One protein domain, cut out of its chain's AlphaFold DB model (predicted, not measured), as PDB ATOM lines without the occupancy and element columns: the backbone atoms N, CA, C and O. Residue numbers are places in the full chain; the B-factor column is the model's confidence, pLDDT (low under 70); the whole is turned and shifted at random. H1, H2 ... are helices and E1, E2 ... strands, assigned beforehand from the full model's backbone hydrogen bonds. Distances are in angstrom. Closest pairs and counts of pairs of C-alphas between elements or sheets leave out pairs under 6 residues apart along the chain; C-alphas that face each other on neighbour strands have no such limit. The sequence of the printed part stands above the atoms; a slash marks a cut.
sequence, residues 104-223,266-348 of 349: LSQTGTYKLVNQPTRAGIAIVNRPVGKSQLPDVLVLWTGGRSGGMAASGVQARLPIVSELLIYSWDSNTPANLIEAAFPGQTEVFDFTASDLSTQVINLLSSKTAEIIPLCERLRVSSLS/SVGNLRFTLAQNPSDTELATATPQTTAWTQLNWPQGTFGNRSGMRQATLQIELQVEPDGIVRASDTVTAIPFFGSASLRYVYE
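What this domain is: This is residues 104 to 223 and 266 to 348 of the 349 residues of an uncharacterized protein of Planctomycetes bacterium (UniProt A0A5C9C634). Two antiparallel sheets lie face to face as a sandwich: a strongly twisted sheet of five strands, E1 to E5, with H2 packed over its far face, and a sheet of three strands, E8, E9 and E10. Small helices H3 and H4 lie beyond one end of the three-stranded sheet; near its other end are the short pair E6 and E7 and the loop from E9 to E10, whose residues 324 to 331 stick out. The 203 printed residues run E1 E2 H1 E3 E4 H2 E5 E6 E7 E8 H3 H4 E9 E10, of mixed class, with under half of them in these four helices and ten strands. The whole is compact, with a radius of gyration of the C-alphas of 18.8 A, yet elongated, spanning 65 by 37 by 32 A.

How they stand to each other: Start with the hairpin of E1, residues 121 to 128, and E2, residues 131 to 140, where N 124 and O 136 are 2.9 A apart. E3, residues 163 to 168, is next (N 166 to O 137, 2.8 A), then E4, residues 176 to 180 (N 179 to O 165, 2.8 A), and edge strand E5, residues 209 to 214 (N 178 to O 211, 2.8 A). H2, residues 195 to 203, is on this sheet; its closest C-alphas to E1 are Ser 196 and Val 124, 5.5 A. H1, residues 148 to 151, is not on it. E6, residues 219 to 222, pairs antiparallel with E7, residues 266 to 268 (N 220 to O 267, 2.8 A). E7 runs on into E8, residues 270 to 277, at 48 degrees. In the second sheet, E9, residues 308 to 320, lies between E8 (N 273 to O 315, 2.9 A) and E10, residues 335 to 347 (N 314 to O 341, 2.8 A). The sheets' strands stand at 40 degrees; the closest C-alphas of E2 and E8 are Asp 135 and Arg 271, 4.8 A. H3, residues 280 to 285, and H4, residues 291 to 294, are close but not clearly touching: C-alphas 283 and 293 are 7.9 A apart. In H2 and H3 every O i to N i+4 pair is within hydrogen-bond range; H1 and H4 are too short for one.

Where its parts are: Find C-alpha 121 at (-17.116, -18.663, -30.204), where E1 begins its 22.1 A. E2 spans 26.5 A, E8 23.6 A and E9 38.9 A. E10 ends at C-alpha 347, (-24.142, -14.317, -41.774), after 37.8 A.

The domain as a whole: C-alphas 289 and 328, the two farthest apart, are 64.8 A apart. Residues 224 to 265 are not printed; C-alphas 223 and 266 are 9.0 A apart across this cut. The links H1 to E3, E4 to H2, H4 to E9 and E9 to E10 are long. The mean pLDDT of the printed part is 95.2; residues 324 to 332 are under 70.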
ATOM      1  N   LEU A 104      -8.290 -17.182 -32.059       98.19
ATOM      2  CA  LEU A 104      -9.529 -16.544 -32.505       98.19
ATOM      3  C   LEU A 104      -9.557 -16.382 -34.031       98.19
ATOM      4  O   LEU A 104     -10.569 -16.687 -34.660       98.19
ATOM      5  N   SER A 105      -8.434 -15.994 -34.649       97.81
ATOM      6  CA  SER A 105      -8.325 -15.917 -36.115       97.81
ATOM      7  C   SER A 105      -8.485 -17.276 -36.813       97.81
ATOM      8  O   SER A 105      -8.829 -17.330 -37.991       97.81
ATOM      9  N   GLN A 106      -8.251 -18.376 -36.087       98.12
ATOM     10  CA  GLN A 106      -8.416 -19.747 -36.577       98.12
ATOM     11  C   GLN A 106      -9.833 -20.294 -36.374       98.12
ATOM     12  O   GLN A 106     -10.109 -21.421 -36.787       98.12
ATOM     13  N   THR A 107     -10.723 -19.525 -35.744       98.44
ATOM     14  CA  THR A 107     -12.056 -19.998 -35.373       98.44
ATOM     15  C   THR A 107     -12.942 -20.213 -36.599       98.44
ATOM     16  O   THR A 107     -13.058 -19.355 -37.474       98.44
ATOM     17  N   GLY A 108     -13.572 -21.386 -36.653       98.12
ATOM     18  CA  GLY A 108     -14.501 -21.778 -37.700       98.12
ATOM     19  C   GLY A 108     -15.885 -21.150 -37.556       98.12
ATOM     20  O   GLY A 108     -16.277 -20.613 -36.516       98.12
ATOM     21  N   THR A 109     -16.661 -21.276 -38.627       98.38
ATOM     22  CA  THR A 109     -18.086 -20.931 -38.653       98.38
ATOM     23  C   THR A 109     -18.876 -22.143 -39.117       98.38
ATOM     24  O   THR A 109     -18.378 -22.951 -39.903       98.38
ATOM     25  N   TYR A 110     -20.097 -22.300 -38.620       98.25
ATOM     26  CA  TYR A 110     -20.986 -23.383 -39.028       98.25
ATOM     27  C   TYR A 110     -22.379 -22.863 -39.341       98.25
ATOM     28  O   TYR A 110     -22.798 -21.812 -38.857       98.25
ATOM     29  N   LYS A 111     -23.095 -23.633 -40.155       97.62
ATOM     30  CA  LYS A 111     -24.491 -23.410 -40.504       97.62
ATOM     31  C   LYS A 111     -25.212 -24.751 -40.520       97.62
ATOM     32  O   LYS A 111     -24.875 -25.629 -41.313       97.62
ATOM     33  N   LEU A 112     -26.193 -24.917 -39.640       97.50
ATOM     34  CA  LEU A 112     -27.077 -26.081 -39.666       97.50
ATOM     35  C   LEU A 112     -28.269 -25.825 -40.591       97.50
ATOM     36  O   LEU A 112     -28.571 -24.689 -40.955       97.50
ATOM     37  N   VAL A 113     -28.960 -26.896 -40.975       96.75
ATOM     38  CA  VAL A 113     -30.184 -26.789 -41.777       96.75
ATOM     39  C   VAL A 113     -31.214 -25.965 -41.000       96.75
ATOM     40  O   VAL A 113     -31.514 -26.278 -39.850       96.75
ATOM     41  N   ASN A 114     -31.757 -24.925 -41.638       95.44
ATOM     42  CA  ASN A 114     -32.723 -23.983 -41.054       95.44
ATOM     43  C   ASN A 114     -32.207 -23.201 -39.834       95.44
ATOM     44  O   ASN A 114     -33.003 -22.775 -38.999       95.44
ATOM     45  N   GLN A 115     -30.892 -23.030 -39.709       96.25
ATOM     46  CA  GLN A 115     -30.304 -22.169 -38.691       96.25
ATOM     47  C   GLN A 115     -29.367 -21.145 -39.322       96.25
ATOM     48  O   GLN A 115     -28.728 -21.441 -40.339       96.25
ATOM     49  N   PRO A 116     -29.225 -19.971 -38.684       97.00
ATOM     50  CA  PRO A 116     -28.310 -18.970 -39.172       97.00
ATOM     51  C   PRO A 116     -26.854 -19.423 -39.056       97.00
ATOM     52  O   PRO A 116     -26.498 -20.194 -38.158       97.00
ATOM     53  N   THR A 117     -25.983 -18.884 -39.909       97.69
ATOM     54  CA  THR A 117     -24.533 -19.058 -39.754       97.69
ATOM     55  C   THR A 117     -24.071 -18.482 -38.413       97.69
ATOM     56  O   THR A 117     -24.343 -17.320 -38.092       97.69
ATOM     57  N   ARG A 118     -23.323 -19.275 -37.641       97.69
ATOM     58  CA  ARG A 118     -22.753 -18.898 -36.342       97.69
ATOM     59  C   ARG A 118     -21.236 -19.056 -36.351       97.69
ATOM     60  O   ARG A 118     -20.687 -19.955 -36.988       97.69
ATOM     61  N   ALA A 119     -20.555 -18.180 -35.619       97.88
ATOM     62  CA  ALA A 119     -19.153 -18.374 -35.272       97.88
ATOM     63  C   ALA A 119     -19.045 -19.369 -34.115       97.88
ATOM     64  O   ALA A 119     -19.843 -19.310 -33.182       97.88
ATOM     65  N   GLY A 120     -18.049 -20.252 -34.156       98.00
ATOM     66  CA  GLY A 120     -17.760 -21.170 -33.055       98.00
ATOM     67  C   GLY A 120     -17.028 -20.483 -31.903       98.00
ATOM     68  O   GLY A 120     -15.902 -20.853 -31.587       98.00
ATOM     69  N   ILE A 121     -17.637 -19.444 -31.330       98.38
ATOM     70  CA  ILE A 121     -17.116 -18.663 -30.204       98.38
ATOM     71  C   ILE A 121     -18.216 -18.584 -29.151       98.38
ATOM     72  O   ILE A 121     -19.330 -18.165 -29.466       98.38
ATOM     73  N   ALA A 122     -17.893 -18.897 -27.900       98.38
ATOM     74  CA  ALA A 122     -18.756 -18.587 -26.768       98.38
ATOM     75  C   ALA A 122     -17.950 -18.175 -25.541       98.38
ATOM     76  O   ALA A 122     -16.820 -18.617 -25.335       98.38
ATOM     77  N   ILE A 123     -18.575 -17.344 -24.711       98.31
ATOM     78  CA  ILE A 123     -18.111 -17.060 -23.358       98.31
ATOM     79  C   ILE A 123     -19.057 -17.763 -22.404       98.31
ATOM     80  O   ILE A 123     -20.276 -17.606 -22.490       98.31
ATOM     81  N   VAL A 124     -18.478 -18.542 -21.505       98.25
ATOM     82  CA  VAL A 124     -19.198 -19.270 -20.477       98.25
ATOM     83  C   VAL A 124     -19.001 -18.562 -19.148       98.25
ATOM     84  O   VAL A 124     -17.878 -18.288 -18.729       98.25
ATOM     85  N   ASN A 125     -20.119 -18.301 -18.475       97.69
ATOM     86  CA  ASN A 125     -20.103 -17.815 -17.108       97.69
ATOM     87  C   ASN A 125     -19.894 -18.992 -16.156       97.69
ATOM     88  O   ASN A 125     -20.716 -19.917 -16.119       97.69
ATOM     89  N   ARG A 126     -18.804 -18.955 -15.389       95.94
ATOM     90  CA  ARG A 126     -18.525 -19.909 -14.322       95.94
ATOM     91  C   ARG A 126     -19.229 -19.476 -13.033       95.94
ATOM     92  O   ARG A 126     -19.009 -18.353 -12.570       95.94
ATOM     93  N   PRO A 127     -20.018 -20.359 -12.399       94.81
ATOM     94  CA  PRO A 127     -20.536 -20.110 -11.065       94.81
ATOM     95  C   PRO A 127     -19.401 -20.217 -10.039       94.81
ATOM     96  O   PRO A 127     -18.819 -21.285  -9.853       94.81
ATOM     97  N   VAL A 128     -19.112 -19.124  -9.331       92.56
ATOM     98  CA  VAL A 128     -18.216 -19.115  -8.164       92.56
ATOM     99  C   VAL A 128     -18.980 -18.555  -6.972       92.56
ATOM    100  O   VAL A 128     -19.216 -17.351  -6.850       92.56
ATOM    101  N   GLY A 129     -19.414 -19.449  -6.082       89.81
ATOM    102  CA  GLY A 129     -20.331 -19.090  -5.003       89.81
ATOM    103  C   GLY A 129     -21.663 -18.591  -5.569       89.81
ATOM    104  O   GLY A 129     -22.397 -19.354  -6.189       89.81
ATOM    105  N   LYS A 130     -21.982 -17.310  -5.352       88.00
ATOM    106  CA  LYS A 130     -23.188 -16.657  -5.903       88.00
ATOM    107  C   LYS A 130     -22.912 -15.790  -7.131       88.00
ATOM    108  O   LYS A 130     -23.856 -15.293  -7.742       88.00
ATOM    109  N   SER A 131     -21.643 -15.583  -7.460       92.50
ATOM    110  CA  SER A 131     -21.233 -14.764  -8.595       92.50
ATOM    111  C   SER A 131     -21.113 -15.621  -9.848       92.50
ATOM    112  O   SER A 131     -20.789 -16.805  -9.783       92.50
ATOM    113  N   GLN A 132     -21.372 -15.003 -10.992       95.50
ATOM    114  CA  GLN A 132     -21.169 -15.580 -12.314       95.50
ATOM    115  C   GLN A 132     -20.017 -14.819 -12.962       95.50
ATOM    116  O   GLN A 132     -20.121 -13.607 -13.151       95.50
ATOM    117  N   LEU A 133     -18.911 -15.505 -13.238       96.81
ATOM    118  CA  LEU A 133     -17.706 -14.894 -13.786       96.81
ATOM    119  C   LEU A 133     -17.582 -15.247 -15.274       96.81
ATOM    120  O   LEU A 133     -17.562 -16.433 -15.591       96.81
ATOM    121  N   PRO A 134     -17.511 -14.270 -16.196       97.88
ATOM    122  CA  PRO A 134     -17.288 -14.520 -17.622       97.88
ATOM    123  C   PRO A 134     -15.797 -14.792 -17.896       97.88
ATOM    124  O   PRO A 134     -15.109 -14.005 -18.544       97.88
ATOM    125  N   ASP A 135     -15.274 -15.877 -17.333       97.94
ATOM    126  CA  ASP A 135     -13.845 -16.207 -17.264       97.94
ATOM    127  C   ASP A 135     -13.452 -17.428 -18.110       97.94
ATOM    128  O   ASP A 135     -12.279 -17.797 -18.145       97.94
ATOM    129  N   VAL A 136     -14.410 -18.040 -18.816       98.56
ATOM    130  CA  VAL A 136     -14.161 -19.161 -19.726       98.56
ATOM    131  C   VAL A 136     -14.492 -18.765 -21.161       98.56
ATOM    132  O   VAL A 136     -15.630 -18.426 -21.481       98.56
ATOM    133  N   LEU A 137     -13.503 -18.860 -22.045       98.75
ATOM    134  CA  LEU A 137     -13.648 -18.660 -23.485       98.75
ATOM    135  C   LEU A 137     -13.555 -20.006 -24.200       98.75
ATOM    136  O   LEU A 137     -12.582 -20.734 -24.027       98.75
ATOM    137  N   VAL A 138     -14.536 -20.310 -25.043       98.62
ATOM    138  CA  VAL A 138     -14.578 -21.528 -25.860       98.62
ATOM    139  C   VAL A 138     -14.478 -21.141 -27.326       98.62
ATOM    140  O   VAL A 138     -15.304 -20.373 -27.823       98.62
ATOM    141  N   LEU A 139     -13.484 -21.694 -28.019       98.56
ATOM    142  CA  LEU A 139     -13.247 -21.487 -29.443       98.56
ATOM    143  C   LEU A 139     -13.293 -22.819 -30.195       98.56
ATOM    144  O   LEU A 139     -12.719 -23.813 -29.758       98.56
ATOM    145  N   TRP A 140     -13.914 -22.828 -31.370       98.56
ATOM    146  CA  TRP A 140     -13.868 -23.951 -32.301       98.56
ATOM    147  C   TRP A 140     -12.824 -23.706 -33.384       98.56
ATOM    148  O   TRP A 140     -13.087 -23.077 -34.410       98.56
ATOM    149  N   THR A 141     -11.613 -24.185 -33.133       98.19
ATOM    150  CA  THR A 141     -10.434 -23.860 -33.944       98.19
ATOM    151  C   THR A 141      -9.953 -25.024 -34.792       98.19
ATOM    152  O   THR A 141      -9.166 -24.797 -35.705       98.19
ATOM    153  N   GLY A 142     -10.427 -26.248 -34.534       97.50
ATOM    154  CA  GLY A 142      -9.873 -27.484 -35.109       97.50
ATOM    155  C   GLY A 142      -8.849 -28.131 -34.182       97.50
ATOM    156  O   GLY A 142      -7.942 -28.826 -34.633       97.50
ATOM    157  N   GLY A 143      -8.957 -27.846 -32.882       96.69
ATOM    158  CA  GLY A 143      -8.005 -28.243 -31.856       96.69
ATOM    159  C   GLY A 143      -6.791 -27.314 -31.803       96.69
ATOM    160  O   GLY A 143      -6.815 -26.179 -32.298       96.69
ATOM    161  N   ARG A 144      -5.701 -27.806 -31.201       96.44
ATOM    162  CA  ARG A 144      -4.490 -27.021 -30.890       96.44
ATOM    163  C   ARG A 144      -3.777 -26.450 -32.123       96.44
ATOM    164  O   ARG A 144      -3.137 -25.401 -32.030       96.44
ATOM    165  N   SER A 145      -3.907 -27.128 -33.263       95.81
ATOM    166  CA  SER A 145      -3.288 -26.735 -34.536       95.81
ATOM    167  C   SER A 145      -4.046 -25.626 -35.270       95.81
ATOM    168  O   SER A 145      -3.481 -25.004 -36.169       95.81
ATOM    169  N   GLY A 146      -5.299 -25.354 -34.896       96.31
ATOM    170  CA  GLY A 146      -6.132 -24.390 -35.607       96.31
ATOM    171  C   GLY A 146      -6.578 -24.874 -36.991       96.31
ATOM    172  O   GLY A 146      -6.678 -26.072 -37.251       96.31
ATOM    173  N   GLY A 147      -6.823 -23.922 -37.895       95.56
ATOM    174  CA  GLY A 147      -7.127 -24.184 -39.301       95.56
ATOM    175  C   GLY A 147      -8.611 -24.226 -39.674       95.56
ATOM    176  O   GLY A 147      -8.908 -24.193 -40.867       95.56
ATOM    177  N   MET A 148      -9.549 -24.215 -38.720       96.94
ATOM    178  CA  MET A 148     -10.985 -24.273 -39.051       96.94
ATOM    179  C   MET A 148     -11.482 -23.079 -39.864       96.94
ATOM    180  O   MET A 148     -12.369 -23.239 -40.702       96.94
ATOM    181  N   ALA A 149     -10.886 -21.900 -39.685       95.69
ATOM    182  CA  ALA A 149     -11.192 -20.732 -40.509       95.69
ATOM    183  C   ALA A 149     -10.947 -20.981 -42.014       95.69
ATOM    184  O   ALA A 149     -11.695 -20.482 -42.853       95.69
ATOM    185  N   ALA A 150      -9.936 -21.785 -42.372       96.12
ATOM    186  CA  ALA A 150      -9.612 -22.092 -43.767       96.12
ATOM    187  C   ALA A 150     -10.608 -23.070 -44.411       96.12
ATOM    188  O   ALA A 150     -10.732 -23.104 -45.636       96.12
ATOM    189  N   SER A 151     -11.333 -23.845 -43.603       95.56
ATOM    190  CA  SER A 151     -12.331 -24.807 -44.075       95.56
ATOM    191  C   SER A 151     -13.650 -24.147 -44.504       95.56
ATOM    192  O   SER A 151     -14.500 -24.817 -45.088       95.56
ATOM    193  N   GLY A 152     -13.831 -22.847 -44.243       95.69
ATOM    194  CA  GLY A 152     -15.066 -22.121 -44.542       95.69
ATOM    195  C   GLY A 152     -16.236 -22.533 -43.642       95.69
ATOM    196  O   GLY A 152     -16.044 -23.114 -42.572       95.69
ATOM    197  N   VAL A 153     -17.460 -22.221 -44.077       97.38
ATOM    198  CA  VAL A 153     -18.683 -22.531 -43.320       97.38
ATOM    199  C   VAL A 153     -18.948 -24.035 -43.350       97.38
ATOM    200  O   VAL A 153     -19.160 -24.617 -44.411       97.38
ATOM    201  N   GLN A 154     -18.963 -24.664 -42.180       98.06
ATOM    202  CA  GLN A 154     -19.225 -26.094 -42.042       98.06
ATOM    203  C   GLN A 154     -20.719 -26.394 -41.892       98.06
ATOM    204  O   GLN A 154     -21.421 -25.736 -41.127       98.06
ATOM    205  N   ALA A 155     -21.195 -27.454 -42.545       97.69
ATOM    206  CA  ALA A 155     -22.580 -27.928 -42.440       97.69
ATOM    207  C   ALA A 155     -22.793 -28.932 -41.285       97.69
ATOM    208  O   ALA A 155     -23.562 -29.885 -41.411       97.69
ATOM    209  N   ARG A 156     -22.064 -28.770 -40.175       97.62
ATOM    210  CA  ARG A 156     -22.136 -29.644 -38.994       97.62
ATOM    211  C   ARG A 156     -21.817 -28.881 -37.717       97.62
ATOM    212  O   ARG A 156     -21.189 -27.825 -37.766       97.62
ATOM    213  N   LEU A 157     -22.200 -29.467 -36.588       98.31
ATOM    214  CA  LEU A 157     -21.759 -28.999 -35.283       98.31
ATOM    215  C   LEU A 157     -20.264 -29.315 -35.051       98.31
ATOM    216  O   LEU A 157     -19.733 -30.289 -35.613       98.31
ATOM    217  N   PRO A 158     -19.586 -28.499 -34.230       98.19
ATOM    218  CA  PRO A 158     -18.285 -28.826 -33.664       98.19
ATOM    219  C   PRO A 158     -18.286 -30.180 -32.953       98.19
ATOM    220  O   PRO A 158     -19.308 -30.622 -32.428       98.19
ATOM    221  N   ILE A 159     -17.117 -30.807 -32.878       98.19
ATOM    222  CA  ILE A 159     -16.860 -31.901 -31.934       98.19
ATOM    223  C   ILE A 159     -15.874 -31.435 -30.862       98.19
ATOM    224  O   ILE A 159     -15.065 -30.540 -31.110       98.19
ATOM    225  N   VAL A 160     -15.918 -32.043 -29.679       98.44
ATOM    226  CA  VAL A 160     -15.127 -31.616 -28.512       98.44
ATOM    227  C   VAL A 160     -13.613 -31.605 -28.787       98.44
ATOM    228  O   VAL A 160     -12.922 -30.682 -28.362       98.44
ATOM    229  N   SER A 161     -13.088 -32.554 -29.570       98.25
ATOM    230  CA  SER A 161     -11.664 -32.585 -29.965       98.25
ATOM    231  C   SER A 161     -11.213 -31.439 -30.870       98.25
ATOM    232  O   SER A 161     -10.012 -31.205 -31.010       98.25
ATOM    233  N   GLU A 162     -12.147 -30.693 -31.456       98.38
ATOM    234  CA  GLU A 162     -11.854 -29.519 -32.276       98.38
ATOM    235  C   GLU A 162     -11.886 -28.210 -31.474       98.38
ATOM    236  O   GLU A 162     -11.641 -27.137 -32.040       98.38
ATOM    237  N   LEU A 163     -12.201 -28.276 -30.179       98.50
ATOM    238  CA  LEU A 163     -12.321 -27.110 -29.315       98.50
ATOM    239  C   LEU A 163     -10.995 -26.762 -28.637       98.50
ATOM    240  O   LEU A 163     -10.181 -27.629 -28.311       98.50
ATOM    241  N   LEU A 164     -10.835 -25.472 -28.367       98.56
ATOM    242  CA  LEU A 164      -9.886 -24.932 -27.407       98.56
ATOM    243  C   LEU A 164     -10.638 -24.110 -26.371       98.56
ATOM    244  O   LEU A 164     -11.502 -23.300 -26.717       98.56
ATOM    245  N   ILE A 165     -10.298 -24.320 -25.104       98.62
ATOM    246  CA  ILE A 165     -10.914 -23.614 -23.984       98.62
ATOM    247  C   ILE A 165      -9.835 -22.849 -23.227       98.62
ATOM    248  O   ILE A 165      -8.834 -23.432 -22.817       98.62
ATOM    249  N   TYR A 166     -10.058 -21.553 -23.023       98.69
ATOM    250  CA  TYR A 166      -9.207 -20.685 -22.215       98.69
ATOM    251  C   TYR A 166      -9.908 -20.340 -20.910       98.69
ATOM    252  O   TYR A 166     -11.085 -19.981 -20.906       98.69
ATOM    253  N   SER A 167      -9.190 -20.468 -19.800       98.56
ATOM    254  CA  SER A 167      -9.702 -20.243 -18.446       98.56
ATOM    255  C   SER A 167      -8.534 -20.127 -17.466       98.56
ATOM    256  O   SER A 167      -7.414 -20.468 -17.818       98.56
ATOM    257  N   TRP A 168      -8.773 -19.735 -16.215       98.12
ATOM    258  CA  TRP A 168      -7.858 -20.070 -15.118       98.12
ATOM    259  C   TRP A 168      -8.065 -21.517 -14.619       98.12
ATOM    260  O   TRP A 168      -9.179 -22.052 -14.729       98.12
ATOM    261  N   ASP A 169      -7.017 -22.150 -14.083       97.25
ATOM    262  CA  ASP A 169      -7.061 -23.504 -13.502       97.25
ATOM    263  C   ASP A 169      -7.673 -23.500 -12.093       97.25
ATOM    264  O   ASP A 169      -7.212 -22.794 -11.199       97.25
ATOM    265  N   SER A 170      -8.679 -24.345 -11.860       94.81
ATOM    266  CA  SER A 170      -9.335 -24.475 -10.555       94.81
ATOM    267  C   SER A 170      -8.414 -24.957  -9.435       94.81
ATOM    268  O   SER A 170      -8.663 -24.641  -8.273       94.81
ATOM    269  N   ASN A 171      -7.369 -25.722  -9.763       95.38
ATOM    270  CA  ASN A 171      -6.406 -26.213  -8.773       95.38
ATOM    271  C   ASN A 171      -5.323 -25.174  -8.476       95.38
ATOM    272  O   ASN A 171      -4.850 -25.068  -7.346       95.38
ATOM    273  N   THR A 172      -4.947 -24.396  -9.492       96.19
ATOM    274  CA  THR A 172      -3.948 -23.333  -9.401       96.19
ATOM    275  C   THR A 172      -4.487 -22.039 -10.023       96.19
ATOM    276  O   THR A 172      -4.174 -21.729 -11.168       96.19
ATOM    277  N   PRO A 173      -5.278 -21.228  -9.285       96.44
ATOM    278  CA  PRO A 173      -5.962 -20.056  -9.852       96.44
ATOM    279  C   PRO A 173      -5.051 -18.964 -10.428       96.44
ATOM    280  O   PRO A 173      -5.529 -18.084 -11.141       96.44
ATOM    281  N   ALA A 174      -3.747 -19.019 -10.139       96.44
ATOM    282  CA  ALA A 174      -2.738 -18.163 -10.756       96.44
ATOM    283  C   ALA A 174      -2.439 -18.547 -12.221       96.44
ATOM    284  O   ALA A 174      -1.861 -17.756 -12.959       96.44
ATOM    285  N   ASN A 175      -2.848 -19.733 -12.670       97.69
ATOM    286  CA  ASN A 175      -2.524 -20.239 -13.994       97.69
ATOM    287  C   ASN A 175      -3.659 -19.963 -14.983       97.69
ATOM    288  O   ASN A 175      -4.728 -20.561 -14.880       97.69
ATOM    289  N   LEU A 176      -3.415 -19.104 -15.974       98.25
ATOM    290  CA  LEU A 176      -4.165 -19.057 -17.229       98.25
ATOM    291  C   LEU A 176      -3.795 -20.287 -18.055       98.25
ATOM    292  O   LEU A 176      -2.622 -20.494 -18.364       98.25
ATOM    293  N   ILE A 177      -4.788 -21.064 -18.457       98.62
ATOM    294  CA  ILE A 177      -4.613 -22.326 -19.165       98.62
ATOM    295  C   ILE A 177      -5.310 -22.336 -20.527       98.62
ATOM    296  O   ILE A 177      -6.359 -21.723 -20.717       98.62
ATOM    297  N   GLU A 178      -4.722 -23.084 -21.460       98.56
ATOM    298  CA  GLU A 178      -5.313 -23.541 -22.719       98.56
ATOM    299  C   GLU A 178      -5.587 -25.047 -22.602       98.56
ATOM    300  O   GLU A 178      -4.652 -25.846 -22.503       98.56
ATOM    301  N   ALA A 179      -6.860 -25.440 -22.624       98.50
ATOM    302  CA  ALA A 179      -7.289 -26.833 -22.573       98.50
ATOM    303  C   ALA A 179      -7.738 -27.329 -23.956       98.50
ATOM    304  O   ALA A 179      -8.537 -26.676 -24.635       98.50
ATOM    305  N   ALA A 180      -7.239 -28.501 -24.347       98.44
ATOM    306  CA  ALA A 180      -7.640 -29.242 -25.542       98.44
ATOM    307  C   ALA A 180      -8.135 -30.648 -25.163       98.44
ATOM    308  O   ALA A 180      -7.808 -31.157 -24.093       98.44
ATOM    309  N   PHE A 181      -8.898 -31.297 -26.045       98.00
ATOM    310  CA  PHE A 181      -9.557 -32.577 -25.745       98.00
ATOM    311  C   PHE A 181      -9.320 -33.625 -26.843       98.00
ATOM    312  O   PHE A 181     -10.266 -34.060 -27.508       98.00
ATOM    313  N   PRO A 182      -8.059 -34.021 -27.096       97.12
ATOM    314  CA  PRO A 182      -7.747 -34.946 -28.179       97.12
ATOM    315  C   PRO A 182      -8.497 -36.276 -28.004       97.12
ATOM    316  O   PRO A 182      -8.542 -36.851 -26.920       97.12
ATOM    317  N   GLY A 183      -9.100 -36.766 -29.087       95.56
ATOM    318  CA  GLY A 183      -9.824 -38.042 -29.100       95.56
ATOM    319  C   GLY A 183     -11.281 -37.988 -28.625       95.56
ATOM    320  O   GLY A 183     -11.985 -38.980 -28.792       95.56
ATOM    321  N   GLN A 184     -11.768 -36.855 -28.108       97.62
ATOM    322  CA  GLN A 184     -13.187 -36.691 -27.783       97.62
ATOM    323  C   GLN A 184     -14.007 -36.404 -29.050       97.62
ATOM    324  O   GLN A 184     -13.856 -35.362 -29.694       97.62
ATOM    325  N   THR A 185     -14.886 -37.332 -29.429       97.62
ATOM    326  CA  THR A 185     -15.715 -37.234 -30.647       97.62
ATOM    327  C   THR A 185     -17.145 -36.775 -30.375       97.62
ATOM    328  O   THR A 185     -17.980 -36.802 -31.276       97.62
ATOM    329  N   GLU A 186     -17.451 -36.395 -29.136       98.06
ATOM    330  CA  GLU A 186     -18.770 -35.893 -28.758       98.06
ATOM    331  C   GLU A 186     -19.091 -34.604 -29.518       98.06
ATOM    332  O   GLU A 186     -18.224 -33.751 -29.718       98.06
ATOM    333  N   VAL A 187     -20.341 -34.478 -29.957       98.12
ATOM    334  CA  VAL A 187     -20.836 -33.275 -30.627       98.12
ATOM    335  C   VAL A 187     -21.031 -32.172 -29.591       98.12
ATOM    336  O   VAL A 187     -21.566 -32.414 -28.511       98.12
ATOM    337  N   PHE A 188     -20.619 -30.958 -29.934       98.06
ATOM    338  CA  PHE A 188     -20.696 -29.792 -29.070       98.06
ATOM    339  C   PHE A 188     -21.571 -28.713 -29.709       98.06
ATOM    340  O   PHE A 188     -21.339 -28.311 -30.850       98.06
ATOM    341  N   ASP A 189     -22.574 -28.236 -28.974       97.62
ATOM    342  CA  ASP A 189     -23.515 -27.220 -29.442       97.62
ATOM    343  C   ASP A 189     -23.372 -25.933 -28.624       97.62
ATOM    344  O   ASP A 189     -23.716 -25.878 -27.445       97.62
ATOM    345  N   PHE A 190     -22.910 -24.864 -29.275       97.06
ATOM    346  CA  PHE A 190     -22.775 -23.539 -28.664       97.06
ATOM    347  C   PHE A 190     -24.112 -22.895 -28.259       97.06
ATOM    348  O   PHE A 190     -24.107 -21.863 -27.592       97.06
ATOM    349  N   THR A 191     -25.249 -23.456 -28.675       96.06
ATOM    350  CA  THR A 191     -26.593 -22.956 -28.345       96.06
ATOM    351  C   THR A 191     -27.286 -23.748 -27.239       96.06
ATOM    352  O   THR A 191     -28.405 -23.405 -26.850       96.06
ATOM    353  N   ALA A 192     -26.626 -24.779 -26.703       97.06
ATOM    354  CA  ALA A 192     -27.174 -25.608 -25.643       97.06
ATOM    355  C   ALA A 192     -27.425 -24.791 -24.361       97.06
ATOM    356  O   ALA A 192     -26.602 -23.973 -23.942       97.06
ATOM    357  N   SER A 193     -28.566 -25.015 -23.706       96.69
ATOM    358  CA  SER A 193     -28.918 -24.315 -22.462       96.69
ATOM    359  C   SER A 193     -28.037 -24.723 -21.276       96.69
ATOM    360  O   SER A 193     -27.909 -23.968 -20.313       96.69
ATOM    361  N   ASP A 194     -27.403 -25.891 -21.354       96.62
ATOM    362  CA  ASP A 194     -26.472 -26.457 -20.380       96.62
ATOM    363  C   ASP A 194     -24.994 -26.281 -20.772       96.62
ATOM    364  O   ASP A 194     -24.118 -26.869 -20.131       96.62
ATOM    365  N   LEU A 195     -24.696 -25.416 -21.754       97.25
ATOM    366  CA  LEU A 195     -23.339 -25.123 -22.238       97.25
ATOM    367  C   LEU A 195     -22.340 -24.867 -21.098       97.25
ATOM    368  O   LEU A 195     -21.228 -25.390 -21.119       97.25
ATOM    369  N   SER A 196     -22.736 -24.084 -20.085       97.12
ATOM    370  CA  SER A 196     -21.859 -23.774 -18.945       97.12
ATOM    371  C   SER A 196     -21.469 -25.031 -18.166       97.12
ATOM    372  O   SER A 196     -20.284 -25.288 -17.945       97.12
ATOM    373  N   THR A 197     -22.449 -25.870 -17.830       97.19
ATOM    374  CA  THR A 197     -22.226 -27.136 -17.125       97.19
ATOM    375  C   THR A 197     -21.369 -28.088 -17.957       97.19
ATOM    376  O   THR A 197     -20.425 -28.675 -17.428       97.19
ATOM    377  N   GLN A 198     -21.648 -28.211 -19.258       97.81
ATOM    378  CA  GLN A 198     -20.879 -29.066 -20.162       97.81
ATOM    379  C   GLN A 198     -19.402 -28.648 -20.202       97.81
ATOM    380  O   GLN A 198     -18.515 -29.478 -20.019       97.81
ATOM    381  N   VAL A 199     -19.129 -27.352 -20.370       97.88
ATOM    382  CA  VAL A 199     -17.768 -26.802 -20.453       97.88
ATOM    383  C   VAL A 199     -17.000 -26.949 -19.139       97.88
ATOM    384  O   VAL A 199     -15.822 -27.305 -19.149       97.88
ATOM    385  N   ILE A 200     -17.651 -26.731 -17.995       97.12
ATOM    386  CA  ILE A 200     -17.023 -26.913 -16.677       97.12
ATOM    387  C   ILE A 200     -16.699 -28.392 -16.421       97.12
ATOM    388  O   ILE A 200     -15.621 -28.711 -15.909       97.12
ATOM    389  N   ASN A 201     -17.588 -29.303 -16.825       97.31
ATOM    390  CA  ASN A 201     -17.348 -30.743 -16.738       97.31
ATOM    391  C   ASN A 201     -16.186 -31.177 -17.643       97.31
ATOM    392  O   ASN A 201     -15.368 -31.997 -17.226       97.31
ATOM    393  N   LEU A 202     -16.073 -30.597 -18.843       97.81
ATOM    394  CA  LEU A 202     -14.933 -30.818 -19.733       97.81
ATOM    395  C   LEU A 202     -13.625 -30.357 -19.082       97.81
ATOM    396  O   LEU A 202     -12.687 -31.143 -19.008       97.81
ATOM    397  N   LEU A 203     -13.567 -29.139 -18.533       97.44
ATOM    398  CA  LEU A 203     -12.371 -28.632 -17.843       97.44
ATOM    399  C   LEU A 203     -11.968 -29.473 -16.620       97.44
ATOM    400  O   LEU A 203     -10.788 -29.554 -16.296       97.44
ATOM    401  N   SER A 204     -12.931 -30.129 -15.968       96.50
ATOM    402  CA  SER A 204     -12.684 -31.041 -14.839       96.50
ATOM    403  C   SER A 204     -12.325 -32.472 -15.277       96.50
ATOM    404  O   SER A 204     -12.012 -33.325 -14.442       96.50
ATOM    405  N   SER A 205     -12.396 -32.771 -16.576       96.75
ATOM    406  CA  SER A 205     -12.138 -34.101 -17.124       96.75
ATOM    407  C   SER A 205     -10.649 -34.431 -17.123       96.75
ATOM    408  O   SER A 205      -9.813 -33.641 -17.551       96.75
ATOM    409  N   LYS A 206     -10.310 -35.674 -16.766       95.88
ATOM    410  CA  LYS A 206      -8.932 -36.195 -16.848       95.88
ATOM    411  C   LYS A 206      -8.405 -36.328 -18.281       95.88
ATOM    412  O   LYS A 206      -7.224 -36.589 -18.467       95.88
ATOM    413  N   THR A 207      -9.283 -36.210 -19.276       96.12
ATOM    414  CA  THR A 207      -8.913 -36.258 -20.701       96.12
ATOM    415  C   THR A 207      -8.481 -34.900 -21.253       96.12
ATOM    416  O   THR A 207      -8.037 -34.830 -22.395       96.12
ATOM    417  N   ALA A 208      -8.606 -33.831 -20.458       97.25
ATOM    418  CA  ALA A 208      -8.157 -32.504 -20.839       97.25
ATOM    419  C   ALA A 208      -6.622 -32.451 -20.910       97.25
ATOM    420  O   ALA A 208      -5.926 -32.731 -19.934       97.25
ATOM    421  N   GLU A 209      -6.093 -32.045 -22.060       97.75
ATOM    422  CA  GLU A 209      -4.691 -31.688 -22.225       97.75
ATOM    423  C   GLU A 209      -4.530 -30.192 -21.931       97.75
ATOM    424  O   GLU A 209      -4.841 -29.333 -22.761       97.75
ATOM    425  N   ILE A 210      -4.065 -29.888 -20.721       97.81
ATOM    426  CA  ILE A 210      -3.951 -28.527 -20.193       97.81
ATOM    427  C   ILE A 210      -2.521 -28.015 -20.397       97.81
ATOM    428  O   ILE A 210      -1.565 -28.664 -19.979       97.81
ATOM    429  N   ILE A 211      -2.377 -26.835 -21.007       98.12
ATOM    430  CA  ILE A 211      -1.103 -26.111 -21.109       98.12
ATOM    431  C   ILE A 211      -1.230 -24.761 -20.394       98.12
ATOM    432  O   ILE A 211      -2.127 -23.991 -20.746       98.12
ATOM    433  N   PRO A 212      -0.353 -24.437 -19.427       97.88
ATOM    434  CA  PRO A 212      -0.308 -23.104 -18.841       97.88
ATOM    435  C   PRO A 212       0.245 -22.096 -19.859       97.88
ATOM    436  O   PRO A 212       1.285 -22.317 -20.475       97.88
ATOM    437  N   LEU A 213      -0.466 -20.986 -20.043       97.81
ATOM    438  CA  LEU A 213      -0.032 -19.848 -20.860       97.81
ATOM    439  C   LEU A 213       0.600 -18.749 -20.008       97.81
ATOM    440  O   LEU A 213       1.597 -18.148 -20.398       97.81
ATOM    441  N   CYS A 214       0.012 -18.488 -18.841       97.00
ATOM    442  CA  CYS A 214       0.516 -17.532 -17.866       97.00
ATOM    443  C   CYS A 214       0.347 -18.117 -16.470       97.00
ATOM    444  O   CYS A 214      -0.739 -18.568 -16.146       97.00
ATOM    445  N   GLU A 215       1.392 -18.110 -15.648       96.19
ATOM    446  CA  GLU A 215       1.385 -18.747 -14.315       96.19
ATOM    447  C   GLU A 215       1.191 -17.742 -13.170       96.19
ATOM    448  O   GLU A 215       1.457 -18.015 -11.999       96.19
ATOM    449  N   ARG A 216       0.807 -16.517 -13.528       94.62
ATOM    450  CA  ARG A 216       0.961 -15.342 -12.671       94.62
ATOM    451  C   ARG A 216      -0.291 -14.485 -12.583       94.62
ATOM    452  O   ARG A 216      -0.203 -13.329 -12.175       94.62
ATOM    453  N   LEU A 217      -1.447 -15.009 -12.980       96.44
ATOM    454  CA  LEU A 217      -2.711 -14.307 -12.801       96.44
ATOM    455  C   LEU A 217      -2.868 -13.898 -11.333       96.44
ATOM    456  O   LEU A 217      -2.667 -14.698 -10.418       96.44
ATOM    457  N   ARG A 218      -3.259 -12.642 -11.110       95.25
ATOM    458  CA  ARG A 218      -3.651 -12.147  -9.793       95.25
ATOM    459  C   ARG A 218      -4.800 -13.009  -9.293       95.25
ATOM    460  O   ARG A 218      -5.816 -13.139  -9.972       95.25
ATOM    461  N   VAL A 219      -4.640 -13.563  -8.098       94.81
ATOM    462  CA  VAL A 219      -5.675 -14.366  -7.450       94.81
ATOM    463  C   VAL A 219      -6.454 -13.488  -6.480       94.81
ATOM    464  O   VAL A 219      -5.872 -12.853  -5.601       94.81
ATOM    465  N   SER A 220      -7.774 -13.464  -6.627       93.25
ATOM    466  CA  SER A 220      -8.683 -12.802  -5.693       93.25
ATOM    467  C   SER A 220      -9.416 -13.832  -4.842       93.25
ATOM    468  O   SER A 220      -9.776 -14.910  -5.315       93.25
ATOM    469  N   SER A 221      -9.673 -13.491  -3.581       92.00
ATOM    470  CA  SER A 221     -10.510 -14.286  -2.689       92.00
ATOM    471  C   SER A 221     -11.955 -13.786  -2.745       92.00
ATOM    472  O   SER A 221     -12.266 -12.644  -2.413       92.00
ATOM    473  N   LEU A 222     -12.867 -14.652  -3.178       89.50
ATOM    474  CA  LEU A 222     -14.299 -14.403  -3.148       89.50
ATOM    475  C   LEU A 222     -14.874 -14.993  -1.855       89.50
ATOM    476  O   LEU A 222     -14.757 -16.193  -1.591       89.50
ATOM    477  N   SER A 223     -15.507 -14.152  -1.034       84.75
ATOM    478  CA  SER A 223     -16.197 -14.626   0.167       84.75
ATOM    479  C   SER A 223     -17.450 -15.404  -0.231       84.75
ATOM    480  O   SER A 223     -18.362 -14.861  -0.856       84.75
ATOM    481  N   SER A 266     -10.760 -19.039  -4.126       93.69
ATOM    482  CA  SER A 266      -9.710 -18.350  -4.881       93.69
ATOM    483  C   SER A 266     -10.040 -18.378  -6.371       93.69
ATOM    484  O   SER A 266     -10.324 -19.447  -6.909       93.69
ATOM    485  N   VAL A 267     -10.006 -17.221  -7.030       95.88
ATOM    486  CA  VAL A 267     -10.276 -17.069  -8.470       95.88
ATOM    487  C   VAL A 267      -9.161 -16.292  -9.149       95.88
ATOM    488  O   VAL A 267      -8.632 -15.345  -8.569       95.88
ATOM    489  N   GLY A 268      -8.811 -16.677 -10.374       96.25
ATOM    490  CA  GLY A 268      -7.902 -15.898 -11.209       96.25
ATOM    491  C   GLY A 268      -8.609 -14.674 -11.791       96.25
ATOM    492  O   GLY A 268      -9.747 -14.769 -12.252       96.25
ATOM    493  N   ASN A 269      -7.941 -13.522 -11.791       96.81
ATOM    494  CA  ASN A 269      -8.464 -12.287 -12.374       96.81
ATOM    495  C   ASN A 269      -8.342 -12.334 -13.902       96.81
ATOM    496  O   ASN A 269      -7.377 -11.836 -14.485       96.81
ATOM    497  N   LEU A 270      -9.345 -12.946 -14.525       98.06
ATOM    498  CA  LEU A 270      -9.512 -13.091 -15.963       98.06
ATOM    499  C   LEU A 270     -10.959 -12.771 -16.329       98.06
ATOM    500  O   LEU A 270     -11.895 -13.230 -15.672       98.06
ATOM    501  N   ARG A 271     -11.146 -12.001 -17.395       98.25
ATOM    502  CA  ARG A 271     -12.459 -11.662 -17.923       98.25
ATOM    503  C   ARG A 271     -12.427 -11.638 -19.441       98.25
ATOM    504  O   ARG A 271     -11.560 -11.022 -20.056       98.25
ATOM    505  N   PHE A 272     -13.443 -12.249 -20.031       98.56
ATOM    506  CA  PHE A 272     -13.738 -12.155 -21.448       98.56
ATOM    507  C   PHE A 272     -15.046 -11.395 -21.650       98.56
ATOM    508  O   PHE A 272     -16.002 -11.550 -20.890       98.56
ATOM    509  N   THR A 273     -15.113 -10.597 -22.712       98.56
ATOM    510  CA  THR A 273     -16.362  -9.980 -23.172       98.56
ATOM    511  C   THR A 273     -16.500 -10.191 -24.676       98.56
ATOM    512  O   THR A 273     -15.554  -9.961 -25.424       98.56
ATOM    513  N   LEU A 274     -17.673 -10.636 -25.129       98.25
ATOM    514  CA  LEU A 274     -17.968 -10.889 -26.539       98.25
ATOM    515  C   LEU A 274     -19.074  -9.939 -26.980       98.25
ATOM    516  O   LEU A 274     -20.190 -10.000 -26.473       98.25
ATOM    517  N   ALA A 275     -18.764  -9.090 -27.951       98.25
ATOM    518  CA  ALA A 275     -19.732  -8.231 -28.614       98.25
ATOM    519  C   ALA A 275     -19.916  -8.692 -30.061       98.25
ATOM    520  O   ALA A 275     -18.940  -8.943 -30.769       98.25
ATOM    521  N   GLN A 276     -21.159  -8.793 -30.522       98.12
ATOM    522  CA  GLN A 276     -21.475  -9.156 -31.901       98.12
ATOM    523  C   GLN A 276     -22.239  -8.021 -32.570       98.12
ATOM    524  O   GLN A 276     -23.206  -7.522 -32.004       98.12
ATOM    525  N   ASN A 277     -21.816  -7.660 -33.781       98.12
ATOM    526  CA  ASN A 277     -22.421  -6.607 -34.588       98.12
ATOM    527  C   ASN A 277     -22.770  -7.151 -35.986       98.12
ATOM    528  O   ASN A 277     -21.850  -7.529 -36.728       98.12
ATOM    529  N   PRO A 278     -24.061  -7.207 -36.365       98.25
ATOM    530  CA  PRO A 278     -25.241  -7.003 -35.510       98.25
ATOM    531  C   PRO A 278     -25.357  -8.047 -34.380       98.25
ATOM    532  O   PRO A 278     -24.767  -9.134 -34.459       98.25
ATOM    533  N   SER A 279     -26.104  -7.730 -33.325       97.88
ATOM    534  CA  SER A 279     -26.338  -8.636 -32.192       97.88
ATOM    535  C   SER A 279     -27.334  -9.753 -32.542       97.88
ATOM    536  O   SER A 279     -28.105  -9.644 -33.496       97.88
ATOM    537  N   ASP A 280     -27.316 -10.857 -31.783       96.00
ATOM    538  CA  ASP A 280     -28.237 -11.989 -32.005       96.00
ATOM    539  C   ASP A 280     -29.711 -11.559 -31.856       96.00
ATOM    540  O   ASP A 280     -30.572 -12.033 -32.596       96.00
ATOM    541  N   THR A 281     -30.005 -10.628 -30.943       96.94
ATOM    542  CA  THR A 281     -31.359 -10.102 -30.713       96.94
ATOM    543  C   THR A 281     -31.847  -9.237 -31.870       96.94
ATOM    544  O   THR A 281     -32.982  -9.399 -32.310       96.94
ATOM    545  N   GLU A 282     -30.999  -8.360 -32.411       97.50
ATOM    546  CA  GLU A 282     -31.338  -7.564 -33.595       97.50
ATOM    547  C   GLU A 282     -31.607  -8.465 -34.810       97.50
ATOM    548  O   GLU A 282     -32.627  -8.305 -35.485       97.50
ATOM    549  N   LEU A 283     -30.748  -9.464 -35.043       96.94
ATOM    550  CA  LEU A 283     -30.902 -10.420 -36.146       96.94
ATOM    551  C   LEU A 283     -32.171 -11.266 -36.017       96.94
ATOM    552  O   LEU A 283     -32.817 -11.533 -37.024       96.94
ATOM    553  N   ALA A 284     -32.570 -11.635 -34.797       95.62
ATOM    554  CA  ALA A 284     -33.814 -12.367 -34.563       95.62
ATOM    555  C   ALA A 284     -35.069 -11.554 -34.935       95.62
ATOM    556  O   ALA A 284     -36.102 -12.132 -35.267       95.62
ATOM    557  N   THR A 285     -34.992 -10.219 -34.888       96.25
ATOM    558  CA  THR A 285     -36.116  -9.328 -35.230       96.25
ATOM    559  C   THR A 285     -36.131  -8.884 -36.693       96.25
ATOM    560  O   THR A 285     -37.177  -8.486 -37.206       96.25
ATOM    561  N   ALA A 286     -34.993  -8.950 -37.388       97.06
ATOM    562  CA  ALA A 286     -34.855  -8.458 -38.751       97.06
ATOM    563  C   ALA A 286     -35.082  -9.568 -39.788       97.06
ATOM    564  O   ALA A 286     -34.335 -10.537 -39.869       97.06
ATOM    565  N   THR A 287     -36.089  -9.401 -40.649       97.12
ATOM    566  CA  THR A 287     -36.326 -10.321 -41.774       97.12
ATOM    567  C   THR A 287     -35.548  -9.870 -43.017       97.12
ATOM    568  O   THR A 287     -35.587  -8.678 -43.340       97.12
ATOM    569  N   PRO A 288     -34.881 -10.772 -43.760       97.00
ATOM    570  CA  PRO A 288     -34.221 -10.434 -45.023       97.00
ATOM    571  C   PRO A 288     -35.137  -9.696 -46.002       97.00
ATOM    572  O   PRO A 288     -36.341  -9.931 -46.026       97.00
ATOM    573  N   GLN A 289     -34.557  -8.831 -46.841       96.31
ATOM    574  CA  GLN A 289     -35.277  -8.009 -47.834       96.31
ATOM    575  C   GLN A 289     -36.229  -6.945 -47.254       96.31
ATOM    576  O   GLN A 289     -36.988  -6.332 -48.000       96.31
ATOM    577  N   THR A 290     -36.181  -6.683 -45.945       97.44
ATOM    578  CA  THR A 290     -36.949  -5.600 -45.308       97.44
ATOM    579  C   THR A 290     -36.075  -4.384 -45.008       97.44
ATOM    580  O   THR A 290     -34.851  -4.482 -44.922       97.44
ATOM    581  N   THR A 291     -36.698  -3.227 -44.772       97.12
ATOM    582  CA  THR A 291     -35.985  -2.025 -44.315       97.12
ATOM    583  C   THR A 291     -35.246  -2.275 -42.997       97.12
ATOM    584  O   THR A 291     -34.110  -1.829 -42.852       97.12
ATOM    585  N   ALA A 292     -35.832  -3.058 -42.080       97.38
ATOM    586  CA  ALA A 292     -35.205  -3.418 -40.807       97.38
ATOM    587  C   ALA A 292     -33.860  -4.140 -41.009       97.38
ATOM    588  O   ALA A 292     -32.886  -3.808 -40.343       97.38
ATOM    589  N   TRP A 293     -33.766  -5.047 -41.989       97.81
ATOM    590  CA  TRP A 293     -32.514  -5.725 -42.351       97.81
ATOM    591  C   TRP A 293     -31.428  -4.756 -42.823       97.81
ATOM    592  O   TRP A 293     -30.273  -4.863 -42.418       97.81
ATOM    593  N   THR A 294     -31.797  -3.785 -43.661       97.25
ATOM    594  CA  THR A 294     -30.852  -2.781 -44.181       97.25
ATOM    595  C   THR A 294     -30.417  -1.754 -43.132       97.25
ATOM    596  O   THR A 294     -29.392  -1.104 -43.312       97.25
ATOM    597  N   GLN A 295     -31.184  -1.613 -42.045       97.81
ATOM    598  CA  GLN A 295     -30.908  -0.695 -40.935       97.81
ATOM    599  C   GLN A 295     -30.052  -1.315 -39.822       97.81
ATOM    600  O   GLN A 295     -29.649  -0.600 -38.907       97.81
ATOM    601  N   LEU A 296     -29.764  -2.619 -39.883       97.94
ATOM    602  CA  LEU A 296     -28.860  -3.259 -38.933       97.94
ATOM    603  C   LEU A 296     -27.447  -2.664 -39.023       97.94
ATOM    604  O   LEU A 296     -26.987  -2.265 -40.096       97.94
ATOM    605  N   ASN A 297     -26.729  -2.660 -37.897       97.50
ATOM    606  CA  ASN A 297     -25.354  -2.169 -37.814       97.50
ATOM    607  C   ASN A 297     -24.352  -3.167 -38.423       97.50
ATOM    608  O   ASN A 297     -23.563  -3.806 -37.721       97.50
ATOM    609  N   TRP A 298     -24.414  -3.338 -39.743       97.94
ATOM    610  CA  TRP A 298     -23.494  -4.182 -40.491       97.94
ATOM    611  C   TRP A 298     -22.084  -3.571 -40.495       97.94
ATOM    612  O   TRP A 298     -21.919  -2.423 -40.919       97.94
ATOM    613  N   PRO A 299     -21.042  -4.320 -40.098       97.75
ATOM    614  CA  PRO A 299     -19.649  -3.951 -40.312       97.75
ATOM    615  C   PRO A 299     -19.401  -3.381 -41.714       97.75
ATOM    616  O   PRO A 299     -19.649  -4.035 -42.727       97.75
ATOM    617  N   GLN A 300     -18.914  -2.136 -41.763       96.06
ATOM    618  CA  GLN A 300     -18.627  -1.408 -43.008       96.06
ATOM    619  C   GLN A 300     -19.838  -1.271 -43.956       96.06
ATOM    620  O   GLN A 300     -19.655  -1.097 -45.157       96.06
ATOM    621  N   GLY A 301     -21.071  -1.396 -43.450       96.88
ATOM    622  CA  GLY A 301     -22.286  -1.385 -44.269       96.88
ATOM    623  C   GLY A 301     -22.372  -2.546 -45.266       96.88
ATOM    624  O   GLY A 301     -23.089  -2.445 -46.257       96.88
ATOM    625  N   THR A 302     -21.625  -3.635 -45.053       97.50
ATOM    626  CA  THR A 302     -21.546  -4.738 -46.018       97.50
ATOM    627  C   THR A 302     -22.672  -5.744 -45.792       97.50
ATOM    628  O   THR A 302     -22.566  -6.643 -44.955       97.50
ATOM    629  N   PHE A 303     -23.745  -5.618 -46.572       97.88
ATOM    630  CA  PHE A 303     -24.860  -6.562 -46.597       97.88
ATOM    631  C   PHE A 303     -25.418  -6.760 -48.010       97.88
ATOM    632  O   PHE A 303     -25.218  -5.948 -48.909       97.88
ATOM    633  N   GLY A 304     -26.126  -7.868 -48.200       97.12
ATOM    634  CA  GLY A 304     -26.918  -8.179 -49.381       97.12
ATOM    635  C   GLY A 304     -28.371  -8.469 -49.010       97.12
ATOM    636  O   GLY A 304     -28.786  -8.352 -47.858       97.12
ATOM    637  N   ASN A 305     -29.160  -8.899 -49.994       96.75
ATOM    638  CA  ASN A 305     -30.601  -9.125 -49.814       96.75
ATOM    639  C   ASN A 305     -30.939 -10.283 -48.858       96.75
ATOM    640  O   ASN A 305     -32.063 -10.353 -48.368       96.75
ATOM    641  N   ARG A 306     -30.006 -11.222 -48.650       96.44
ATOM    642  CA  ARG A 306     -30.196 -12.443 -47.841       96.44
ATOM    643  C   ARG A 306     -29.004 -12.800 -46.955       96.44
ATOM    644  O   ARG A 306     -29.050 -13.811 -46.272       96.44
ATOM    645  N   SER A 307     -27.937 -12.016 -46.984       97.69
ATOM    646  CA  SER A 307     -26.726 -12.274 -46.209       97.69
ATOM    647  C   SER A 307     -26.073 -10.958 -45.815       97.69
ATOM    648  O   SER A 307     -26.372  -9.920 -46.403       97.69
ATOM    649  N   GLY A 308     -25.207 -10.976 -44.812       97.69
ATOM    650  CA  GLY A 308     -24.464  -9.791 -44.397       97.69
ATOM    651  C   GLY A 308     -23.165 -10.146 -43.702       97.69
ATOM    652  O   GLY A 308     -23.012 -11.250 -43.183       97.69
ATOM    653  N   MET A 309     -22.193  -9.239 -43.726       98.31
ATOM    654  CA  MET A 309     -20.947  -9.438 -42.996       98.31
ATOM    655  C   MET A 309     -21.196  -9.153 -41.523       98.31
ATOM    656  O   MET A 309     -21.525  -8.032 -41.167       98.31
ATOM    657  N   ARG A 310     -21.007 -10.145 -40.662       98.06
ATOM    658  CA  ARG A 310     -21.120 -10.010 -39.213       98.06
ATOM    659  C   ARG A 310     -19.736  -9.982 -38.579       98.06
ATOM    660  O   ARG A 310     -18.815 -10.632 -39.072       98.06
ATOM    661  N   GLN A 311     -19.583  -9.239 -37.487       98.19
ATOM    662  CA  GLN A 311     -18.340  -9.175 -36.723       98.19
ATOM    663  C   GLN A 311     -18.588  -9.604 -35.279       98.19
ATOM    664  O   GLN A 311     -19.451  -9.050 -34.605       98.19
ATOM    665  N   ALA A 312     -17.802 -10.560 -34.798       98.25
ATOM    666  CA  ALA A 312     -17.677 -10.898 -33.387       98.25
ATOM    667  C   ALA A 312     -16.369 -10.293 -32.862       98.25
ATOM    668  O   ALA A 312     -15.315 -10.521 -33.447       98.25
ATOM    669  N   THR A 313     -16.431  -9.499 -31.797       98.56
ATOM    670  CA  THR A 313     -15.274  -8.848 -31.172       98.56
ATOM    671  C   THR A 313     -15.116  -9.386 -29.759       98.56
ATOM    672  O   THR A 313     -16.032  -9.262 -28.947       98.56
ATOM    673  N   LEU A 314     -13.969  -9.998 -29.495       98.62
ATOM    674  CA  LEU A 314     -13.562 -10.506 -28.197       98.62
ATOM    675  C   LEU A 314     -12.674  -9.462 -27.523       98.62
ATOM    676  O   LEU A 314     -11.646  -9.088 -28.081       98.62
ATOM    677  N   GLN A 315     -13.050  -9.043 -26.323       98.62
ATOM    678  CA  GLN A 315     -12.206  -8.283 -25.409       98.62
ATOM    679  C   GLN A 315     -11.682  -9.219 -24.324       98.62
ATOM    680  O   GLN A 315     -12.435 -10.036 -23.784       98.62
ATOM    681  N   ILE A 316     -10.396  -9.092 -24.025       98.62
ATOM    682  CA  ILE A 316      -9.676  -9.896 -23.041       98.62
ATOM    683  C   ILE A 316      -9.150  -8.936 -21.983       98.62
ATOM    684  O   ILE A 316      -8.464  -7.973 -22.314       98.62
ATOM    685  N   GLU A 317      -9.450  -9.202 -20.720       98.56
ATOM    686  CA  GLU A 317      -8.914  -8.457 -19.585       98.56
ATOM    687  C   GLU A 317      -8.307  -9.457 -18.605       98.56
ATOM    688  O   GLU A 317      -8.972 -10.404 -18.180       98.56
ATOM    689  N   LEU A 318      -7.046  -9.264 -18.234       97.75
ATOM    690  CA  LEU A 318      -6.401 -10.079 -17.211       97.75
ATOM    691  C   LEU A 318      -5.496  -9.221 -16.334       97.75
ATOM    692  O   LEU A 318      -5.019  -8.169 -16.754       97.75
ATOM    693  N   GLN A 319      -5.277  -9.649 -15.098       97.12
ATOM    694  CA  GLN A 319      -4.356  -8.986 -14.178       97.12
ATOM    695  C   GLN A 319      -3.267  -9.964 -13.769       97.12
ATOM    696  O   GLN A 319      -3.579 -11.095 -13.408       97.12
ATOM    697  N   VAL A 320      -2.008  -9.530 -13.804       96.00
ATOM    698  CA  VAL A 320      -0.845 -10.393 -13.538       96.00
ATOM    699  C   VAL A 320       0.016  -9.803 -12.430       96.00
ATOM    700  O   VAL A 320       0.175  -8.585 -12.331       96.00
ATOM    701  N   GLU A 321       0.571 -10.662 -11.582       93.56
ATOM    702  CA  GLU A 321       1.526 -10.288 -10.541       93.56
ATOM    703  C   GLU A 321       2.977 -10.424 -11.041       93.56
ATOM    704  O   GLU A 321       3.335 -11.466 -11.598       93.56
ATOM    705  N   PRO A 322       3.839  -9.411 -10.848       91.69
ATOM    706  CA  PRO A 322       5.271  -9.514 -11.143       91.69
ATOM    707  C   PRO A 322       6.021 -10.429 -10.157       91.69
ATOM    708  O   PRO A 322       5.614 -10.569  -9.002       91.69
ATOM    709  N   ASP A 323       7.136 -11.030 -10.596       83.81
ATOM    710  CA  ASP A 323       7.991 -11.848  -9.709       83.81
ATOM    711  C   ASP A 323       8.774 -11.015  -8.705       83.81
ATOM    712  O   ASP A 323       9.027  -9.829  -8.907       83.81
ATOM    713  N   GLY A 324       9.272 -11.685  -7.668       69.38
ATOM    714  CA  GLY A 324      10.366 -11.169  -6.852       69.38
ATOM    715  C   GLY A 324       9.963 -10.082  -5.858       69.38
ATOM    716  O   GLY A 324      10.819  -9.594  -5.121       69.38
ATOM    717  N   ILE A 325       8.678  -9.726  -5.776       60.44
ATOM    718  CA  ILE A 325       8.168  -8.902  -4.682       60.44
ATOM    719  C   ILE A 325       7.979  -9.812  -3.470       60.44
ATOM    720  O   ILE A 325       7.047 -10.615  -3.405       60.44
ATOM    721  N   VAL A 326       8.880  -9.685  -2.491       52.72
ATOM    722  CA  VAL A 326       8.701 -10.270  -1.157       52.72
ATOM    723  C   VAL A 326       7.334  -9.817  -0.644       52.72
ATOM    724  O   VAL A 326       7.106  -8.622  -0.454       52.72
ATOM    725  N   ARG A 327       6.415 -10.777  -0.480       53.16
ATOM    726  CA  ARG A 327       5.020 -10.591  -0.053       53.16
ATOM    727  C   ARG A 327       4.965 -10.032   1.372       53.16
ATOM    728  O   ARG A 327       4.718 -10.767   2.320       53.16
ATOM    729  N   ALA A 328       5.247  -8.745   1.538       45.03
ATOM    730  CA  ALA A 328       5.161  -8.077   2.834       45.03
ATOM    731  C   ALA A 328       3.730  -7.596   3.145       45.03
ATOM    732  O   ALA A 328       3.411  -7.339   4.303       45.03
ATOM    733  N   SER A 329       2.848  -7.523   2.142       54.06
ATOM    734  CA  SER A 329       1.432  -7.173   2.301       54.06
ATOM    735  C   SER A 329       0.630  -7.542   1.047       54.06
ATOM    736  O   SER A 329       1.179  -7.572  -0.054       54.06
ATOM    737  N   ASP A 330      -0.682  -7.761   1.188       57.59
ATOM    738  CA  ASP A 330      -1.652  -8.037   0.101       57.59
ATOM    739  C   ASP A 330      -1.739  -6.942  -0.990       57.59
ATOM    740  O   ASP A 330      -2.521  -7.047  -1.939       57.59
ATOM    741  N   THR A 331      -0.921  -5.893  -0.885       63.16
ATOM    742  CA  THR A 331      -0.847  -4.718  -1.758       63.16
ATOM    743  C   THR A 331       0.128  -4.891  -2.926       63.16
ATOM    744  O   THR A 331       0.686  -3.904  -3.409       63.16
ATOM    745  N   VAL A 332       0.379  -6.118  -3.391       65.31
ATOM    746  CA  VAL A 332       1.053  -6.294  -4.685       65.31
ATOM    747  C   VAL A 332       0.145  -5.685  -5.749       65.31
ATOM    748  O   VAL A 332      -0.999  -6.107  -5.927       65.31
ATOM    749  N   THR A 333       0.638  -4.641  -6.413       85.06
ATOM    750  CA  THR A 333      -0.110  -3.960  -7.470       85.06
ATOM    751  C   THR A 333      -0.089  -4.857  -8.697       85.06
ATOM    752  O   THR A 333       0.932  -4.962  -9.372       85.06
ATOM    753  N   ALA A 334      -1.196  -5.551  -8.947       91.62
ATOM    754  CA  ALA A 334      -1.355  -6.334 -10.159       91.62
ATOM    755  C   ALA A 334      -1.350  -5.405 -11.382       91.62
ATOM    756  O   ALA A 334      -1.953  -4.329 -11.355       91.62
ATOM    757  N   ILE A 335      -0.672  -5.824 -12.446       94.88
ATOM    758  CA  ILE A 335      -0.595  -5.075 -13.699       94.88
ATOM    759  C   ILE A 335      -1.758  -5.537 -14.588       94.88
ATOM    760  O   ILE A 335      -1.868  -6.740 -14.844       94.88
ATOM    761  N   PRO A 336      -2.657  -4.636 -15.026       97.25
ATOM    762  CA  PRO A 336      -3.734  -4.997 -15.934       97.25
ATOM    763  C   PRO A 336      -3.231  -5.077 -17.379       97.25
ATOM    764  O   PRO A 336      -2.512  -4.196 -17.848       97.25
ATOM    765  N   PHE A 337      -3.676  -6.103 -18.095       97.75
ATOM    766  CA  PHE A 337      -3.438  -6.304 -19.517       97.75
ATOM    767  C   PHE A 337      -4.771  -6.393 -20.249       97.75
ATOM    768  O   PHE A 337      -5.723  -7.016 -19.769       97.75
ATOM    769  N   PHE A 338      -4.815  -5.776 -21.425       98.12
ATOM    770  CA  PHE A 338      -6.004  -5.698 -22.259       98.12
ATOM    771  C   PHE A 338      -5.666  -6.196 -23.661       98.12
ATOM    772  O   PHE A 338      -4.695  -5.743 -24.264       98.12
ATOM    773  N   GLY A 339      -6.475  -7.120 -24.168       97.94
ATOM    774  CA  GLY A 339      -6.397  -7.655 -25.525       97.94
ATOM    775  C   GLY A 339      -7.719  -7.465 -26.255       97.94
ATOM    776  O   GLY A 339      -8.779  -7.334 -25.634       97.94
ATOM    777  N   SER A 340      -7.674  -7.437 -27.584       98.19
ATOM    778  CA  SER A 340      -8.889  -7.325 -28.386       98.19
ATOM    779  C   SER A 340      -8.670  -7.898 -29.773       98.19
ATOM    780  O   SER A 340      -7.898  -7.361 -30.562       98.19
ATOM    781  N   ALA A 341      -9.473  -8.894 -30.132       98.12
ATOM    782  CA  ALA A 341      -9.466  -9.462 -31.470       98.12
ATOM    783  C   ALA A 341     -10.880  -9.571 -32.038       98.12
ATOM    784  O   ALA A 341     -11.874  -9.620 -31.315       98.12
ATOM    785  N   SER A 342     -10.982  -9.572 -33.366       98.12
ATOM    786  CA  SER A 342     -12.270  -9.643 -34.051       98.12
ATOM    787  C   SER A 342     -12.264 -10.689 -35.157       98.12
ATOM    788  O   SER A 342     -11.287 -10.835 -35.888       98.12
ATOM    789  N   LEU A 343     -13.382 -11.398 -35.279       97.81
ATOM    790  CA  LEU A 343     -13.669 -12.358 -36.334       97.81
ATOM    791  C   LEU A 343     -14.805 -11.806 -37.193       97.81
ATOM    792  O   LEU A 343     -15.873 -11.468 -36.678       97.81
ATOM    793  N   ARG A 344     -14.593 -11.741 -38.509       98.19
ATOM    794  CA  ARG A 344     -15.634 -11.386 -39.479       98.19
ATOM    795  C   ARG A 344     -16.071 -12.625 -40.241       98.19
ATOM    796  O   ARG A 344     -15.229 -13.400 -40.679       98.19
ATOM    797  N   TYR A 345     -17.375 -12.790 -40.417       98.12
ATOM    798  CA  TYR A 345     -17.945 -13.924 -41.135       98.12
ATOM    799  C   TYR A 345     -19.213 -13.538 -41.886       98.12
ATOM    800  O   TYR A 345     -19.854 -12.532 -41.583       98.12
ATOM    801  N   VAL A 346     -19.572 -14.336 -42.889       98.00
ATOM    802  CA  VAL A 346     -20.829 -14.158 -43.614       98.00
ATOM    803  C   VAL A 346     -21.952 -14.754 -42.776       98.00
ATOM    804  O   VAL A 346     -21.963 -15.949 -42.490       98.00
ATOM    805  N   TYR A 347     -22.890 -13.908 -42.379       98.19
ATOM    806  CA  TYR A 347     -24.142 -14.317 -41.774       98.19
ATOM    807  C   TYR A 347     -25.164 -14.599 -42.873       98.19
ATOM    808  O   TYR A 347     -25.410 -13.757 -43.741       98.19
ATOM    809  N   GLU A 348     -25.770 -15.776 -42.809       97.00
ATOM    810  CA  GLU A 348     -26.918 -16.167 -43.616       97.00
ATOM    811  C   GLU A 348     -27.991 -16.676 -42.650       97.00
ATOM    812  O   GLU A 348     -27.641 -17.535 -41.842       97.00
TER     813      GLU A 348